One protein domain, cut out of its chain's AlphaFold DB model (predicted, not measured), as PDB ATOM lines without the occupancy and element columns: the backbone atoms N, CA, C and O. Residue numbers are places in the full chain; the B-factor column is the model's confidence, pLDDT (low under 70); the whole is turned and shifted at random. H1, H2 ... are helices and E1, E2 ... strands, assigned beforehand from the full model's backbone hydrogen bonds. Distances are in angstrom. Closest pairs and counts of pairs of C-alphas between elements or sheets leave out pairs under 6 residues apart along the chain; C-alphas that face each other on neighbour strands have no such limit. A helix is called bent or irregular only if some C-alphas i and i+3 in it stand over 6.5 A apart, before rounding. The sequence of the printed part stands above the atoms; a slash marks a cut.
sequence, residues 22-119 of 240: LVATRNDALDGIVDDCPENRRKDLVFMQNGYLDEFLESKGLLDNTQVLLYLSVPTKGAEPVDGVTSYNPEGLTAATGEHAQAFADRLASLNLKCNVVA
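This is residues 22 to 119 of the 240 residues of the protein "Hypothetical protein" of Cyclophora tenuis (UniProt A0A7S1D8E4). What does the model look like at first sight? A small sheet of three short strands, E1, E2 and E3, has one helix, H4, over E2 and E3 on one face. H1, H2 and H3 gather loosely at one end of the domain, and the long link of residues 70 to 94 loops away at the opposite end. What is it made of? The printed part has 98 residues, with four named helices and three named strands in the order H1, H2, E1, H3, E2, E3, H4; the sheet runs E1, E2, E3 and is mixed. The class is mixed, helices and strands, with 42 residues, under half, in named elements. How large is it? It is compact, with a radius of gyration of the C-alphas of 14.0 A and spans of 39 by 31 by 23 A.

How do the first helices stand? H1, residues 27 to 36, and H2, residues 39 to 44, are close but not clearly touching; their closest C-alphas, those of Val 34 and Arg 42, are 6.9 A apart. H1 and H2 are irregular: C-alphas 28 and 31 are 7.3 A apart, and C-alphas 40 and 43 are 7.1 A apart. How do the strands pair? E1, residues 45 to 47, H3, residues 54 to 60, and E2, residues 66 to 69, form a strand-helix-strand unit, two parallel neighbour strands with a helix between, with a right-handed crossover; N 47 and O 66 are 2.9 A apart. E2 and E3, residues 95 to 97, are an antiparallel hairpin, with N 69 and O 95 at 2.8 A. Which helix is on the sheet? H4, residues 101 to 109, is on it at a height over the sheet of 9.4 A, and its line and that of E3 stand at 11 degrees on the local plane, along the strands. The closest C-alphas of E3 and H4 are those of Ala 96 and Ala 105, 7.4 A apart. Are the helix backbones complete? In H3 and H4 every O i to N i+4 pair is within hydrogen-bond range, in H1 4 of 6, and in H2 0 of 2, beside 2 of 3 O i to N i+3 pairs.

Where does the first element begin? H1 begins at C-alpha 27, (0.773, -14.429, -19.526), and is 15.1 A long; H2 is 9.9 A and H3 9.8 A long. How long are the strands? E1 measures 6.3 A, E2 10.4 A and E3 7.0 A. Where does the last element end? H4, 12.3 A long, ends at C-alpha 109, (2.903, 9.027, -29.981).

Which C-alphas are farthest apart? Those of Glu 39 and Ser 87, at 42.5 A. Is there a cut or a long link? The printed part has no cut, and the link from E2 to E3, 25 residues, is long. Is confidence low anywhere? No printed residue is under 70, and the mean pLDDT of the printed part is 95.3.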
ATOM      1  N   LEU A  22       5.075  -7.117 -31.051       97.31
ATOM      2  CA  LEU A  22       4.313  -6.745 -29.859       97.31
ATOM      3  C   LEU A  22       3.523  -7.948 -29.333       97.31
ATOM      4  O   LEU A  22       2.560  -8.384 -29.967       97.31
ATOM      5  N   VAL A  23       3.893  -8.461 -28.159       97.19
ATOM      6  CA  VAL A  23       3.208  -9.601 -27.541       97.19
ATOM      7  C   VAL A  23       1.935  -9.109 -26.852       97.19
ATOM      8  O   VAL A  23       1.966  -8.619 -25.727       97.19
ATOM      9  N   ALA A  24       0.798  -9.208 -27.546       94.19
ATOM     10  CA  ALA A  24      -0.509  -8.716 -27.089       94.19
ATOM     11  C   ALA A  24      -1.428  -9.830 -26.539       94.19
ATOM     12  O   ALA A  24      -2.652  -9.779 -26.679       94.19
ATOM     13  N   THR A  25      -0.837 -10.863 -25.944       94.06
ATOM     14  CA  THR A  25      -1.533 -11.996 -25.322       94.06
ATOM     15  C   THR A  25      -1.427 -11.942 -23.797       94.06
ATOM     16  O   THR A  25      -0.722 -11.106 -23.227       94.06
ATOM     17  N   ARG A  26      -2.166 -12.830 -23.126       93.56
ATOM     18  CA  ARG A  26      -2.058 -13.044 -21.680       93.56
ATOM     19  C   ARG A  26      -0.810 -13.852 -21.327       93.56
ATOM     20  O   ARG A  26      -0.265 -14.559 -22.175       93.56
ATOM     21  N   ASN A  27      -0.436 -13.796 -20.052       96.06
ATOM     22  CA  ASN A  27       0.773 -14.429 -19.526       96.06
ATOM     23  C   ASN A  27       0.783 -15.952 -19.754       96.06
ATOM     24  O   ASN A  27       1.821 -16.519 -20.075       96.06
ATOM     25  N   ASP A  28      -0.385 -16.602 -19.699       94.69
ATOM     26  CA  ASP A  28      -0.543 -18.048 -19.914       94.69
ATOM     27  C   ASP A  28      -0.227 -18.525 -21.343       94.69
ATOM     28  O   ASP A  28      -0.086 -19.722 -21.574       94.69
ATOM     29  N   ALA A  29      -0.107 -17.605 -22.303       95.69
ATOM     30  CA  ALA A  29       0.262 -17.911 -23.682       95.69
ATOM     31  C   ALA A  29       1.732 -17.599 -24.003       95.69
ATOM     32  O   ALA A  29       2.166 -17.872 -25.122       95.69
ATOM     33  N   LEU A  30       2.492 -17.001 -23.075       97.00
ATOM     34  CA  LEU A  30       3.850 -16.527 -23.363       97.00
ATOM     35  C   LEU A  30       4.800 -17.654 -23.757       97.00
ATOM     36  O   LEU A  30       5.599 -17.468 -24.669       97.00
ATOM     37  N   ASP A  31       4.690 -18.813 -23.107       96.62
ATOM     38  CA  ASP A  31       5.546 -19.969 -23.376       96.62
ATOM     39  C   ASP A  31       5.442 -20.411 -24.844       96.62
ATOM     40  O   ASP A  31       6.439 -20.413 -25.564       96.62
ATOM     41  N   GLY A  32       4.212 -20.634 -25.324       95.19
ATOM     42  CA  GLY A  32       3.954 -20.998 -26.718       95.19
ATOM     43  C   GLY A  32       4.408 -19.925 -27.710       95.19
ATOM     44  O   GLY A  32       4.974 -20.249 -28.743       95.19
ATOM     45  N   ILE A  33       4.251 -18.639 -27.382       96.12
ATOM     46  CA  ILE A  33       4.693 -17.546 -28.266       96.12
ATOM     47  C   ILE A  33       6.212 -17.514 -28.410       96.12
ATOM     48  O   ILE A  33       6.715 -17.265 -29.503       96.12
ATOM     49  N   VAL A  34       6.950 -17.733 -27.321       97.12
ATOM     50  CA  VAL A  34       8.417 -17.786 -27.363       97.12
ATOM     51  C   VAL A  34       8.892 -19.005 -28.153       97.12
ATOM     52  O   VAL A  34       9.846 -18.896 -28.932       97.12
ATOM     53  N   ASP A  35       8.220 -20.141 -27.979       95.31
ATOM     54  CA  ASP A  35       8.556 -21.392 -28.653       95.31
ATOM     55  C   ASP A  35       8.250 -21.330 -30.162       95.31
ATOM     56  O   ASP A  35       9.090 -21.746 -30.963       95.31
ATOM     57  N   ASP A  36       7.121 -20.728 -30.548       94.81
ATOM     58  CA  ASP A  36       6.699 -20.538 -31.945       94.81
ATOM     59  C   ASP A  36       7.454 -19.395 -32.655       94.81
ATOM     60  O   ASP A  36       7.461 -19.312 -33.887       94.81
ATOM     61  N   CYS A  37       8.093 -18.491 -31.906       97.38
ATOM     62  CA  CYS A  37       8.882 -17.403 -32.476       97.38
ATOM     63  C   CYS A  37      10.215 -17.929 -33.042       97.38
ATOM     64  O   CYS A  37      10.991 -18.539 -32.293       97.38
ATOM     65  N   PRO A  38      10.536 -17.644 -34.325       97.31
ATOM     66  CA  PRO A  38      11.828 -17.989 -34.907       97.31
ATOM     67  C   PRO A  38      12.984 -17.488 -34.037       97.31
ATOM     68  O   PRO A  38      12.976 -16.349 -33.570       97.31
ATOM     69  N   GLU A  39      13.997 -18.328 -33.822       96.81
ATOM     70  CA  GLU A  39      15.081 -18.052 -32.869       96.81
ATOM     71  C   GLU A  39      15.789 -16.715 -33.152       96.81
ATOM     72  O   GLU A  39      16.035 -15.930 -32.237       96.81
ATOM     73  N   ASN A  40      16.020 -16.400 -34.431       96.81
ATOM     74  CA  ASN A  40      16.619 -15.139 -34.880       96.81
ATOM     75  C   ASN A  40      15.734 -13.901 -34.626       96.81
ATOM     76  O   ASN A  40      16.242 -12.779 -34.635       96.81
ATOM     77  N   ARG A  41      14.428 -14.096 -34.418       97.88
ATOM     78  CA  ARG A  41      13.429 -13.048 -34.167       97.88
ATOM     79  C   ARG A  41      13.059 -12.913 -32.689       97.88
ATOM     80  O   ARG A  41      12.422 -11.928 -32.330       97.88
ATOM     81  N   ARG A  42      13.477 -13.832 -31.804       97.88
ATOM     82  CA  ARG A  42      13.129 -13.789 -30.367       97.88
ATOM     83  C   ARG A  42      13.542 -12.493 -29.682       97.88
ATOM     84  O   ARG A  42      12.780 -11.984 -28.868       97.88
ATOM     85  N   LYS A  43      14.685 -11.916 -30.057       97.56
ATOM     86  CA  LYS A  43      15.150 -10.608 -29.557       97.56
ATOM     87  C   LYS A  43      14.191  -9.450 -29.878       97.56
ATOM     88  O   LYS A  43      14.211  -8.421 -29.214       97.56
ATOM     89  N   ASP A  44      13.341  -9.621 -30.895       98.31
ATOM     90  CA  ASP A  44      12.377  -8.613 -31.324       98.31
ATOM     91  C   ASP A  44      11.038  -8.702 -30.578       98.31
ATOM     92  O   ASP A  44      10.174  -7.846 -30.777       98.31
ATOM     93  N   LEU A  45      10.850  -9.709 -29.716       98.56
ATOM     94  CA  LEU A  45       9.677  -9.803 -28.848       98.56
ATOM     95  C   LEU A  45       9.676  -8.643 -27.848       98.56
ATOM     96  O   LEU A  45      10.634  -8.445 -27.096       98.56
ATOM     97  N   VAL A  46       8.568  -7.904 -27.840       98.69
ATOM     98  CA  VAL A  46       8.277  -6.813 -26.912       98.69
ATOM     99  C   VAL A  46       7.220  -7.295 -25.925       98.69
ATOM    100  O   VAL A  46       6.057  -7.487 -26.297       98.69
ATOM    101  N   PHE A  47       7.625  -7.483 -24.671       98.50
ATOM    102  CA  PHE A  47       6.751  -7.937 -23.591       98.50
ATOM    103  C   PHE A  47       6.018  -6.750 -22.972       98.50
ATOM    104  O   PHE A  47       6.624  -5.738 -22.629       98.50
ATOM    105  N   MET A  48       4.697  -6.858 -22.852       96.94
ATOM    106  CA  MET A  48       3.818  -5.762 -22.408       96.94
ATOM    107  C   MET A  48       2.805  -6.225 -21.352       96.94
ATOM    108  O   MET A  48       1.772  -5.590 -21.126       96.94
ATOM    109  N   GLN A  49       3.060  -7.394 -20.773       96.12
ATOM    110  CA  GLN A  49       2.169  -8.078 -19.855       96.12
ATOM    111  C   GLN A  49       2.094  -7.351 -18.511       96.12
ATOM    112  O   GLN A  49       3.009  -6.644 -18.097       96.12
ATOM    113  N   ASN A  50       0.975  -7.533 -17.811       92.81
ATOM    114  CA  ASN A  50       0.881  -7.127 -16.415       92.81
ATOM    115  C   ASN A  50       1.494  -8.215 -15.533       92.81
ATOM    116  O   ASN A  50       1.208  -9.396 -15.731       92.81
ATOM    117  N   GLY A  51       2.261  -7.802 -14.526       94.19
ATOM    118  CA  GLY A  51       2.869  -8.708 -13.557       94.19
ATOM    119  C   GLY A  51       4.397  -8.690 -13.570       94.19
ATOM    120  O   GLY A  51       5.014  -7.902 -14.280       94.19
ATOM    121  N   TYR A  52       4.979  -9.555 -12.750       96.50
ATOM    122  CA  TYR A  52       6.401  -9.820 -12.624       96.50
ATOM    123  C   TYR A  52       6.804 -10.909 -13.618       96.50
ATOM    124  O   TYR A  52       6.336 -12.041 -13.516       96.50
ATOM    125  N   LEU A  53       7.625 -10.555 -14.609       97.06
ATOM    126  CA  LEU A  53       8.005 -11.462 -15.699       97.06
ATOM    127  C   LEU A  53       9.416 -12.034 -15.554       97.06
ATOM    128  O   LEU A  53       9.766 -12.921 -16.326       97.06
ATOM    129  N   ASP A  54      10.218 -11.546 -14.609       96.38
ATOM    130  CA  ASP A  54      11.643 -11.872 -14.515       96.38
ATOM    131  C   ASP A  54      11.926 -13.368 -14.519       96.38
ATOM    132  O   ASP A  54      12.719 -13.815 -15.335       96.38
ATOM    133  N   GLU A  55      11.261 -14.150 -13.662       95.38
ATOM    134  CA  GLU A  55      11.505 -15.598 -13.582       95.38
ATOM    135  C   GLU A  55      11.237 -16.284 -14.929       95.38
ATOM    136  O   GLU A  55      12.014 -17.125 -15.387       95.38
ATOM    137  N   PHE A  56      10.165 -15.876 -15.615       97.56
ATOM    138  CA  PHE A  56       9.838 -16.382 -16.943       97.56
ATOM    139  C   PHE A  56      10.884 -15.959 -17.982       97.56
ATOM    140  O   PHE A  56      11.408 -16.807 -18.708       97.56
ATOM    141  N   LEU A  57      11.213 -14.669 -18.048       98.00
ATOM    142  CA  LEU A  57      12.165 -14.136 -19.019       98.00
ATOM    143  C   LEU A  57      13.567 -14.709 -18.800       98.00
ATOM    144  O   LEU A  57      14.228 -15.077 -19.767       98.00
ATOM    145  N   GLU A  58      14.000 -14.862 -17.551       97.75
ATOM    146  CA  GLU A  58      15.267 -15.494 -17.192       97.75
ATOM    147  C   GLU A  58      15.302 -16.949 -17.663       97.75
ATOM    148  O   GLU A  58      16.248 -17.348 -18.346       97.75
ATOM    149  N   SER A  59      14.236 -17.718 -17.411       97.50
ATOM    150  CA  SER A  59      14.146 -19.121 -17.843       97.50
ATOM    151  C   SER A  59      14.248 -19.307 -19.365       97.50
ATOM    152  O   SER A  59      14.667 -20.368 -19.835       97.50
ATOM    153  N   LYS A  60      13.896 -18.273 -20.141       97.69
ATOM    154  CA  LYS A  60      13.964 -18.256 -21.609       97.69
ATOM    155  C   LYS A  60      15.203 -17.533 -22.157       97.69
ATOM    156  O   LYS A  60      15.399 -17.533 -23.371       97.69
ATOM    157  N   GLY A  61      16.036 -16.933 -21.303       97.75
ATOM    158  CA  GLY A  61      17.183 -16.117 -21.720       97.75
ATOM    159  C   GLY A  61      16.785 -14.806 -22.413       97.75
ATOM    160  O   GLY A  61      17.478 -14.362 -23.322       97.75
ATOM    161  N   LEU A  62      15.656 -14.217 -22.012       98.25
ATOM    162  CA  LEU A  62      15.022 -13.045 -22.628       98.25
ATOM    163  C   LEU A  62      14.925 -11.839 -21.674       98.25
ATOM    164  O   LEU A  62      14.122 -10.943 -21.911       98.25
ATOM    165  N   LEU A  63      15.705 -11.789 -20.587       96.75
ATOM    166  CA  LEU A  63      15.687 -10.641 -19.660       96.75
ATOM    167  C   LEU A  63      16.040  -9.313 -20.348       96.75
ATOM    168  O   LEU A  63      15.458  -8.280 -20.021       96.75
ATOM    169  N   ASP A  64      16.940  -9.360 -21.334       96.62
ATOM    170  CA  ASP A  64      17.400  -8.191 -22.095       96.62
ATOM    171  C   ASP A  64      16.430  -7.772 -23.217       96.62
ATOM    172  O   ASP A  64      16.676  -6.792 -23.930       96.62
ATOM    173  N   ASN A  65      15.326  -8.505 -23.409       98.56
ATOM    174  CA  ASN A  65      14.313  -8.128 -24.387       98.56
ATOM    175  C   ASN A  65      13.649  -6.801 -24.025       98.56
ATOM    176  O   ASN A  65      13.678  -6.322 -22.894       98.56
ATOM    177  N   THR A  66      12.980  -6.213 -25.017       98.75
ATOM    178  CA  THR A  66      12.212  -4.994 -24.771       98.75
ATOM    179  C   THR A  66      11.025  -5.295 -23.866       98.75
ATOM    180  O   THR A  66      10.214  -6.174 -24.168       98.75
ATOM    181  N   GLN A  67      10.895  -4.528 -22.789       98.62
ATOM    182  CA  GLN A  67       9.798  -4.638 -21.834       98.62
ATOM    183  C   GLN A  67       9.054  -3.306 -21.732       98.62
ATOM    184  O   GLN A  67       9.656  -2.230 -21.761       98.62
ATOM    185  N   VAL A  68       7.730  -3.375 -21.609       98.38
ATOM    186  CA  VAL A  68       6.837  -2.215 -21.581       98.38
ATOM    187  C   VAL A  68       5.897  -2.301 -20.385       98.38
ATOM    188  O   VAL A  68       5.095  -3.223 -20.255       98.38
ATOM    189  N   LEU A  69       5.933  -1.273 -19.545       97.00
ATOM    190  CA  LEU A  69       4.949  -1.032 -18.498       97.00
ATOM    191  C   LEU A  69       3.793  -0.237 -19.084       97.00
ATOM    192  O   LEU A  69       3.820   0.987 -19.112       97.00
ATOM    193  N   LEU A  70       2.763  -0.935 -19.557       95.19
ATOM    194  CA  LEU A  70       1.581  -0.285 -20.122       95.19
ATOM    195  C   LEU A  70       0.692   0.363 -19.054       95.19
ATOM    196  O   LEU A  70       0.030  -0.343 -18.297       95.19
ATOM    197  N   TYR A  71       0.594   1.685 -19.053       94.56
ATOM    198  CA  TYR A  71      -0.411   2.428 -18.299       94.56
ATOM    199  C   TYR A  71      -1.390   3.065 -19.280       94.56
ATOM    200  O   TYR A  71      -1.342   4.256 -19.555       94.56
ATOM    201  N   LEU A  72      -2.257   2.232 -19.846       90.00
ATOM    202  CA  LEU A  72      -3.372   2.661 -20.682       90.00
ATOM    203  C   LEU A  72      -4.514   1.654 -20.566       90.00
ATOM    204  O   LEU A  72      -4.292   0.485 -20.247       90.00
ATOM    205  N   SER A  73      -5.734   2.095 -20.854       84.44
ATOM    206  CA  SER A  73      -6.915   1.235 -20.891       84.44
ATOM    207  C   SER A  73      -7.628   1.361 -22.228       84.44
ATOM    208  O   SER A  73      -7.892   2.464 -22.701       84.44
ATOM    209  N   VAL A  74      -7.964   0.222 -22.833       87.62
ATOM    210  CA  VAL A  74      -8.828   0.141 -24.017       87.62
ATOM    211  C   VAL A  74     -10.005  -0.760 -23.644       87.62
ATOM    212  O   VAL A  74      -9.847  -1.982 -23.632       87.62
ATOM    213  N   PRO A  75     -11.176  -0.198 -23.295       79.50
ATOM    214  CA  PRO A  75     -12.267  -0.983 -22.719       79.50
ATOM    215  C   PRO A  75     -12.880  -1.957 -23.730       79.50
ATOM    216  O   PRO A  75     -13.310  -3.051 -23.370       79.50
ATOM    217  N   THR A  76     -12.922  -1.567 -25.005       85.12
ATOM    218  CA  THR A  76     -13.442  -2.376 -26.108       85.12
ATOM    219  C   THR A  76     -12.719  -2.039 -27.411       85.12
ATOM    220  O   THR A  76     -12.117  -0.975 -27.564       85.12
ATOM    221  N   LYS A  77     -12.774  -2.950 -28.389       84.44
ATOM    222  CA  LYS A  77     -12.175  -2.726 -29.710       84.44
ATOM    223  C   LYS A  77     -12.798  -1.496 -30.380       84.44
ATOM    224  O   LYS A  77     -14.007  -1.454 -30.586       84.44
ATOM    225  N   GLY A  78     -11.950  -0.552 -30.780       85.88
ATOM    226  CA  GLY A  78     -12.360   0.687 -31.446       85.88
ATOM    227  C   GLY A  78     -12.760   1.816 -30.494       85.88
ATOM    228  O   GLY A  78     -13.077   2.897 -30.977       85.88
ATOM    229  N   ALA A  79     -12.740   1.591 -29.177       88.88
ATOM    230  CA  ALA A  79     -12.824   2.680 -28.215       88.88
ATOM    231  C   ALA A  79     -11.530   3.502 -28.225       88.88
ATOM    232  O   ALA A  79     -10.444   2.959 -28.448       88.88
ATOM    233  N   GLU A  80     -11.659   4.798 -27.939       88.94
ATOM    234  CA  GLU A  80     -10.499   5.647 -27.690       88.94
ATOM    235  C   GLU A  80      -9.757   5.147 -26.438       88.94
ATOM    236  O   GLU A  80     -10.397   4.843 -25.423       88.94
ATOM    237  N   PRO A  81      -8.423   5.027 -26.497       90.88
ATOM    238  CA  PRO A  81      -7.619   4.630 -25.352       90.88
ATOM    239  C   PRO A  81      -7.643   5.712 -24.263       90.88
ATOM    240  O   PRO A  81      -7.557   6.906 -24.548       90.88
ATOM    241  N   VAL A  82      -7.700   5.287 -23.003       88.88
ATOM    242  CA  VAL A  82      -7.458   6.149 -21.840       88.88
ATOM    243  C   VAL A  82      -5.982   6.050 -21.483       88.88
ATOM    244  O   VAL A  82      -5.507   4.963 -21.152       88.88
ATOM    245  N   ASP A  83      -5.266   7.166 -21.568       93.06
ATOM    246  CA  ASP A  83      -3.845   7.251 -21.229       93.06
ATOM    247  C   ASP A  83      -3.635   7.378 -19.712       93.06
ATOM    248  O   ASP A  83      -4.421   8.020 -19.013       93.06
ATOM    249  N   GLY A  84      -2.557   6.797 -19.196       92.62
ATOM    250  CA  GLY A  84      -2.175   6.816 -17.784       92.62
ATOM    251  C   GLY A  84      -1.486   8.114 -17.373       92.62
ATOM    252  O   GLY A  84      -0.407   8.079 -16.786       92.62
ATOM    253  N   VAL A  85      -2.079   9.255 -17.719       95.56
ATOM    254  CA  VAL A  85      -1.601  10.586 -17.328       95.56
ATOM    255  C   VAL A  85      -2.233  10.965 -15.994       95.56
ATOM    256  O   VAL A  85      -3.455  10.956 -15.860       95.56
ATOM    257  N   THR A  86      -1.408  11.325 -15.013       94.56
ATOM    258  CA  THR A  86      -1.862  11.692 -13.662       94.56
ATOM    259  C   THR A  86      -1.392  13.099 -13.293       94.56
ATOM    260  O   THR A  86      -0.591  13.713 -13.999       94.56
ATOM    261  N   SER A  87      -1.862  13.623 -12.160       91.31
ATOM    262  CA  SER A  87      -1.363  14.886 -11.598       91.31
ATOM    263  C   SER A  87       0.110  14.823 -11.170       91.31
ATOM    264  O   SER A  87       0.765  15.862 -11.122       91.31
ATOM    265  N   TYR A  88       0.628  13.624 -10.887       92.56
ATOM    266  CA  TYR A  88       2.025  13.385 -10.514       92.56
ATOM    267  C   TYR A  88       2.906  13.026 -11.717       92.56
ATOM    268  O   TYR A  88       4.117  13.210 -11.647       92.56
ATOM    269  N   ASN A  89       2.299  12.556 -12.811       93.12
ATOM    270  CA  ASN A  89       2.972  12.119 -14.032       93.12
ATOM    271  C   ASN A  89       2.291  12.733 -15.267       93.12
ATOM    272  O   ASN A  89       1.615  12.022 -16.023       93.12
ATOM    273  N   PRO A  90       2.417  14.059 -15.482       93.25
ATOM    274  CA  PRO A  90       1.878  14.729 -16.669       93.25
ATOM    275  C   PRO A  90       2.515  14.236 -17.982       93.25
ATOM    276  O   PRO A  90       1.933  14.387 -19.059       93.25
ATOM    277  N   GLU A  91       3.705  13.645 -17.903       93.69
ATOM    278  CA  GLU A  91       4.399  12.949 -18.985       93.69
ATOM    279  C   GLU A  91       3.805  11.572 -19.316       93.69
ATOM    280  O   GLU A  91       4.138  11.030 -20.364       93.69
ATOM    281  N   GLY A  92       2.892  11.049 -18.486       94.75
ATOM    282  CA  GLY A  92       2.295   9.717 -18.599       94.75
ATOM    283  C   GLY A  92       3.114   8.636 -17.891       94.75
ATOM    284  O   GLY A  92       4.331   8.732 -17.792       94.75
ATOM    285  N   LEU A  93       2.448   7.590 -17.401       95.88
ATOM    286  CA  LEU A  93       3.086   6.494 -16.656       95.88
ATOM    287  C   LEU A  93       3.632   5.364 -17.540       95.88
ATOM    288  O   LEU A  93       4.435   4.555 -17.074       95.88
ATOM    289  N   THR A  94       3.198   5.265 -18.802       97.69
ATOM    290  CA  THR A  94       3.680   4.196 -19.687       97.69
ATOM    291  C   THR A  94       5.187   4.341 -19.889       97.69
ATOM    292  O   THR A  94       5.662   5.421 -20.243       97.69
ATOM    293  N   ALA A  95       5.937   3.260 -19.684       98.00
ATOM    294  CA  ALA A  95       7.392   3.250 -19.813       98.00
ATOM    295  C   ALA A  95       7.868   2.027 -20.602       98.00
ATOM    296  O   ALA A  95       7.290   0.948 -20.484       98.00
ATOM    297  N   ALA A  96       8.925   2.181 -21.393       98.56
ATOM    298  CA  ALA A  96       9.530   1.116 -22.182       98.56
ATOM    299  C   ALA A  96      11.056   1.141 -22.048       98.56
ATOM    300  O   ALA A  96      11.664   2.211 -22.040       98.56
ATOM    301  N   THR A  97      11.671  -0.039 -21.991       98.69
ATOM    302  CA  THR A  97      13.131  -0.213 -21.973       98.69
ATOM    303  C   THR A  97      13.550  -1.337 -22.928       98.69
ATOM    304  O   THR A  97      12.750  -2.233 -23.194       98.69
ATOM    305  N   GLY A  98      14.766  -1.275 -23.479       98.19
ATOM    306  CA  GLY A  98      15.316  -2.257 -24.432       98.19
ATOM    307  C   GLY A  98      15.340  -1.814 -25.907       98.19
ATOM    308  O   GLY A  98      14.988  -0.681 -26.241       98.19
ATOM    309  N   GLU A  99      15.777  -2.722 -26.792       98.06
ATOM    310  CA  GLU A  99      16.068  -2.475 -28.225       98.06
ATOM    311  C   GLU A  99      14.938  -1.741 -28.971       98.06
ATOM    312  O   GLU A  99      15.188  -0.813 -29.740       98.06
ATOM    313  N   HIS A 100      13.685  -2.122 -28.718       98.50
ATOM    314  CA  HIS A 100      12.509  -1.636 -29.439       98.50
ATOM    315  C   HIS A 100      11.714  -0.564 -28.683       98.50
ATOM    316  O   HIS A 100      10.634  -0.169 -29.133       98.50
ATOM    317  N   ALA A 101      12.228  -0.055 -27.558       98.56
ATOM    318  CA  ALA A 101      11.512   0.901 -26.713       98.56
ATOM    319  C   ALA A 101      11.131   2.186 -27.466       98.56
ATOM    320  O   ALA A 101       9.983   2.627 -27.396       98.56
ATOM    321  N   GLN A 102      12.054   2.748 -28.258       98.44
ATOM    322  CA  GLN A 102      11.769   3.945 -29.059       98.44
ATOM    323  C   GLN A 102      10.722   3.676 -30.146       98.44
ATOM    324  O   GLN A 102       9.808   4.475 -30.328       98.44
ATOM    325  N   ALA A 103      10.803   2.530 -30.829       97.62
ATOM    326  CA  ALA A 103       9.824   2.161 -31.851       97.62
ATOM    327  C   ALA A 103       8.413   2.002 -31.255       97.62
ATOM    328  O   ALA A 103       7.418   2.381 -31.879       97.62
ATOM    329  N   PHE A 104       8.322   1.470 -30.033       97.44
ATOM    330  CA  PHE A 104       7.072   1.390 -29.289       97.44
ATOM    331  C   PHE A 104       6.550   2.778 -28.879       97.44
ATOM    332  O   PHE A 104       5.373   3.080 -29.089       97.44
ATOM    333  N   ALA A 105       7.424   3.652 -28.372       97.94
ATOM    334  CA  ALA A 105       7.061   5.015 -27.994       97.94
ATOM    335  C   ALA A 105       6.563   5.845 -29.190       97.94
ATOM    336  O   ALA A 105       5.507   6.472 -29.103       97.94
ATOM    337  N   ASP A 106       7.245   5.782 -30.337       97.06
ATOM    338  CA  ASP A 106       6.836   6.465 -31.573       97.06
ATOM    339  C   ASP A 106       5.462   5.982 -32.063       97.06
ATOM    340  O   ASP A 106       4.652   6.753 -32.594       97.06
ATOM    341  N   ARG A 107       5.169   4.692 -31.859       94.31
ATOM    342  CA  ARG A 107       3.864   4.113 -32.174       94.31
ATOM    343  C   ARG A 107       2.767   4.712 -31.298       94.31
ATOM    344  O   ARG A 107       1.754   5.143 -31.852       94.31
ATOM    345  N   LEU A 108       2.963   4.770 -29.979       95.25
ATOM    346  CA  LEU A 108       2.009   5.399 -29.061       95.25
ATOM    347  C   LEU A 108       1.848   6.898 -29.346       95.25
ATOM    348  O   LEU A 108       0.720   7.377 -29.449       95.25
ATOM    349  N   ALA A 109       2.941   7.611 -29.621       96.31
ATOM    350  CA  ALA A 109       2.903   9.027 -29.981       96.31
ATOM    351  C   ALA A 109       2.052   9.291 -31.236       96.31
ATOM    352  O   ALA A 109       1.319  10.278 -31.291       96.31
ATOM    353  N   SER A 110       2.068   8.384 -32.222       94.00
ATOM    354  CA  SER A 110       1.212   8.494 -33.416       94.00
ATOM    355  C   SER A 110      -0.292   8.358 -33.135       94.00
ATOM    356  O   SER A 110      -1.105   8.698 -33.994       94.00
ATOM    357  N   LEU A 111      -0.652   7.893 -31.935       91.88
ATOM    358  CA  LEU A 111      -2.012   7.800 -31.406       91.88
ATOM    359  C   LEU A 111      -2.299   8.878 -30.344       91.88
ATOM    360  O   LEU A 111      -3.322   8.812 -29.674       91.88
ATOM    361  N   ASN A 112      -1.412   9.869 -30.188       93.50
ATOM    362  CA  ASN A 112      -1.441  10.873 -29.117       93.50
ATOM    363  C   ASN A 112      -1.361  10.287 -27.694       93.50
ATOM    364  O   ASN A 112      -1.796  10.935 -26.744       93.50
ATOM    365  N   LEU A 113      -0.778   9.094 -27.548       95.88
ATOM    366  CA  LEU A 113      -0.516   8.445 -26.264       95.88
ATOM    367  C   LEU A 113       0.928   8.677 -25.815       95.88
ATOM    368  O   LEU A 113       1.838   8.830 -26.636       95.88
ATOM    369  N   LYS A 114       1.139   8.694 -24.501       97.38
ATOM    370  CA  LYS A 114       2.444   8.894 -23.877       97.38
ATOM    371  C   LYS A 114       3.198   7.581 -23.674       97.38
ATOM    372  O   LYS A 114       2.612   6.532 -23.427       97.38
ATOM    373  N   CYS A 115       4.521   7.659 -23.773       98.31
ATOM    374  CA  CYS A 115       5.437   6.573 -23.453       98.31
ATOM    375  C   CYS A 115       6.818   7.150 -23.158       98.31
ATOM    376  O   CYS A 115       7.387   7.844 -24.001       98.31
ATOM    377  N   ASN A 116       7.367   6.826 -21.997       98.19
ATOM    378  CA  ASN A 116       8.721   7.196 -21.617       98.19
ATOM    379  C   ASN A 116       9.682   6.088 -22.048       98.19
ATOM    380  O   ASN A 116       9.498   4.930 -21.683       98.19
ATOM    381  N   VAL A 117      10.702   6.430 -22.833       98.50
ATOM    382  CA  VAL A 117      11.826   5.522 -23.096       98.50
ATOM    383  C   VAL A 117      12.830   5.728 -21.977       98.50
ATOM    384  O   VAL A 117      13.358   6.828 -21.832       98.50
ATOM    385  N   VAL A 118      13.046   4.691 -21.175       98.19
ATOM    386  CA  VAL A 118      13.808   4.781 -19.926       98.19
ATOM    387  C   VAL A 118      14.926   3.749 -19.882       98.19
ATOM    388  O   VAL A 118      14.854   2.689 -20.522       98.19
ATOM    389  N   ALA A 119      15.966   4.052 -19.115       97.69
ATOM    390  CA  ALA A 119      17.040   3.106 -18.869       97.69
ATOM    391  C   ALA A 119      16.561   1.950 -17.957       97.69
ATOM    392  O   ALA A 119      15.585   2.118 -17.216       97.69
TER     393      ALA A 119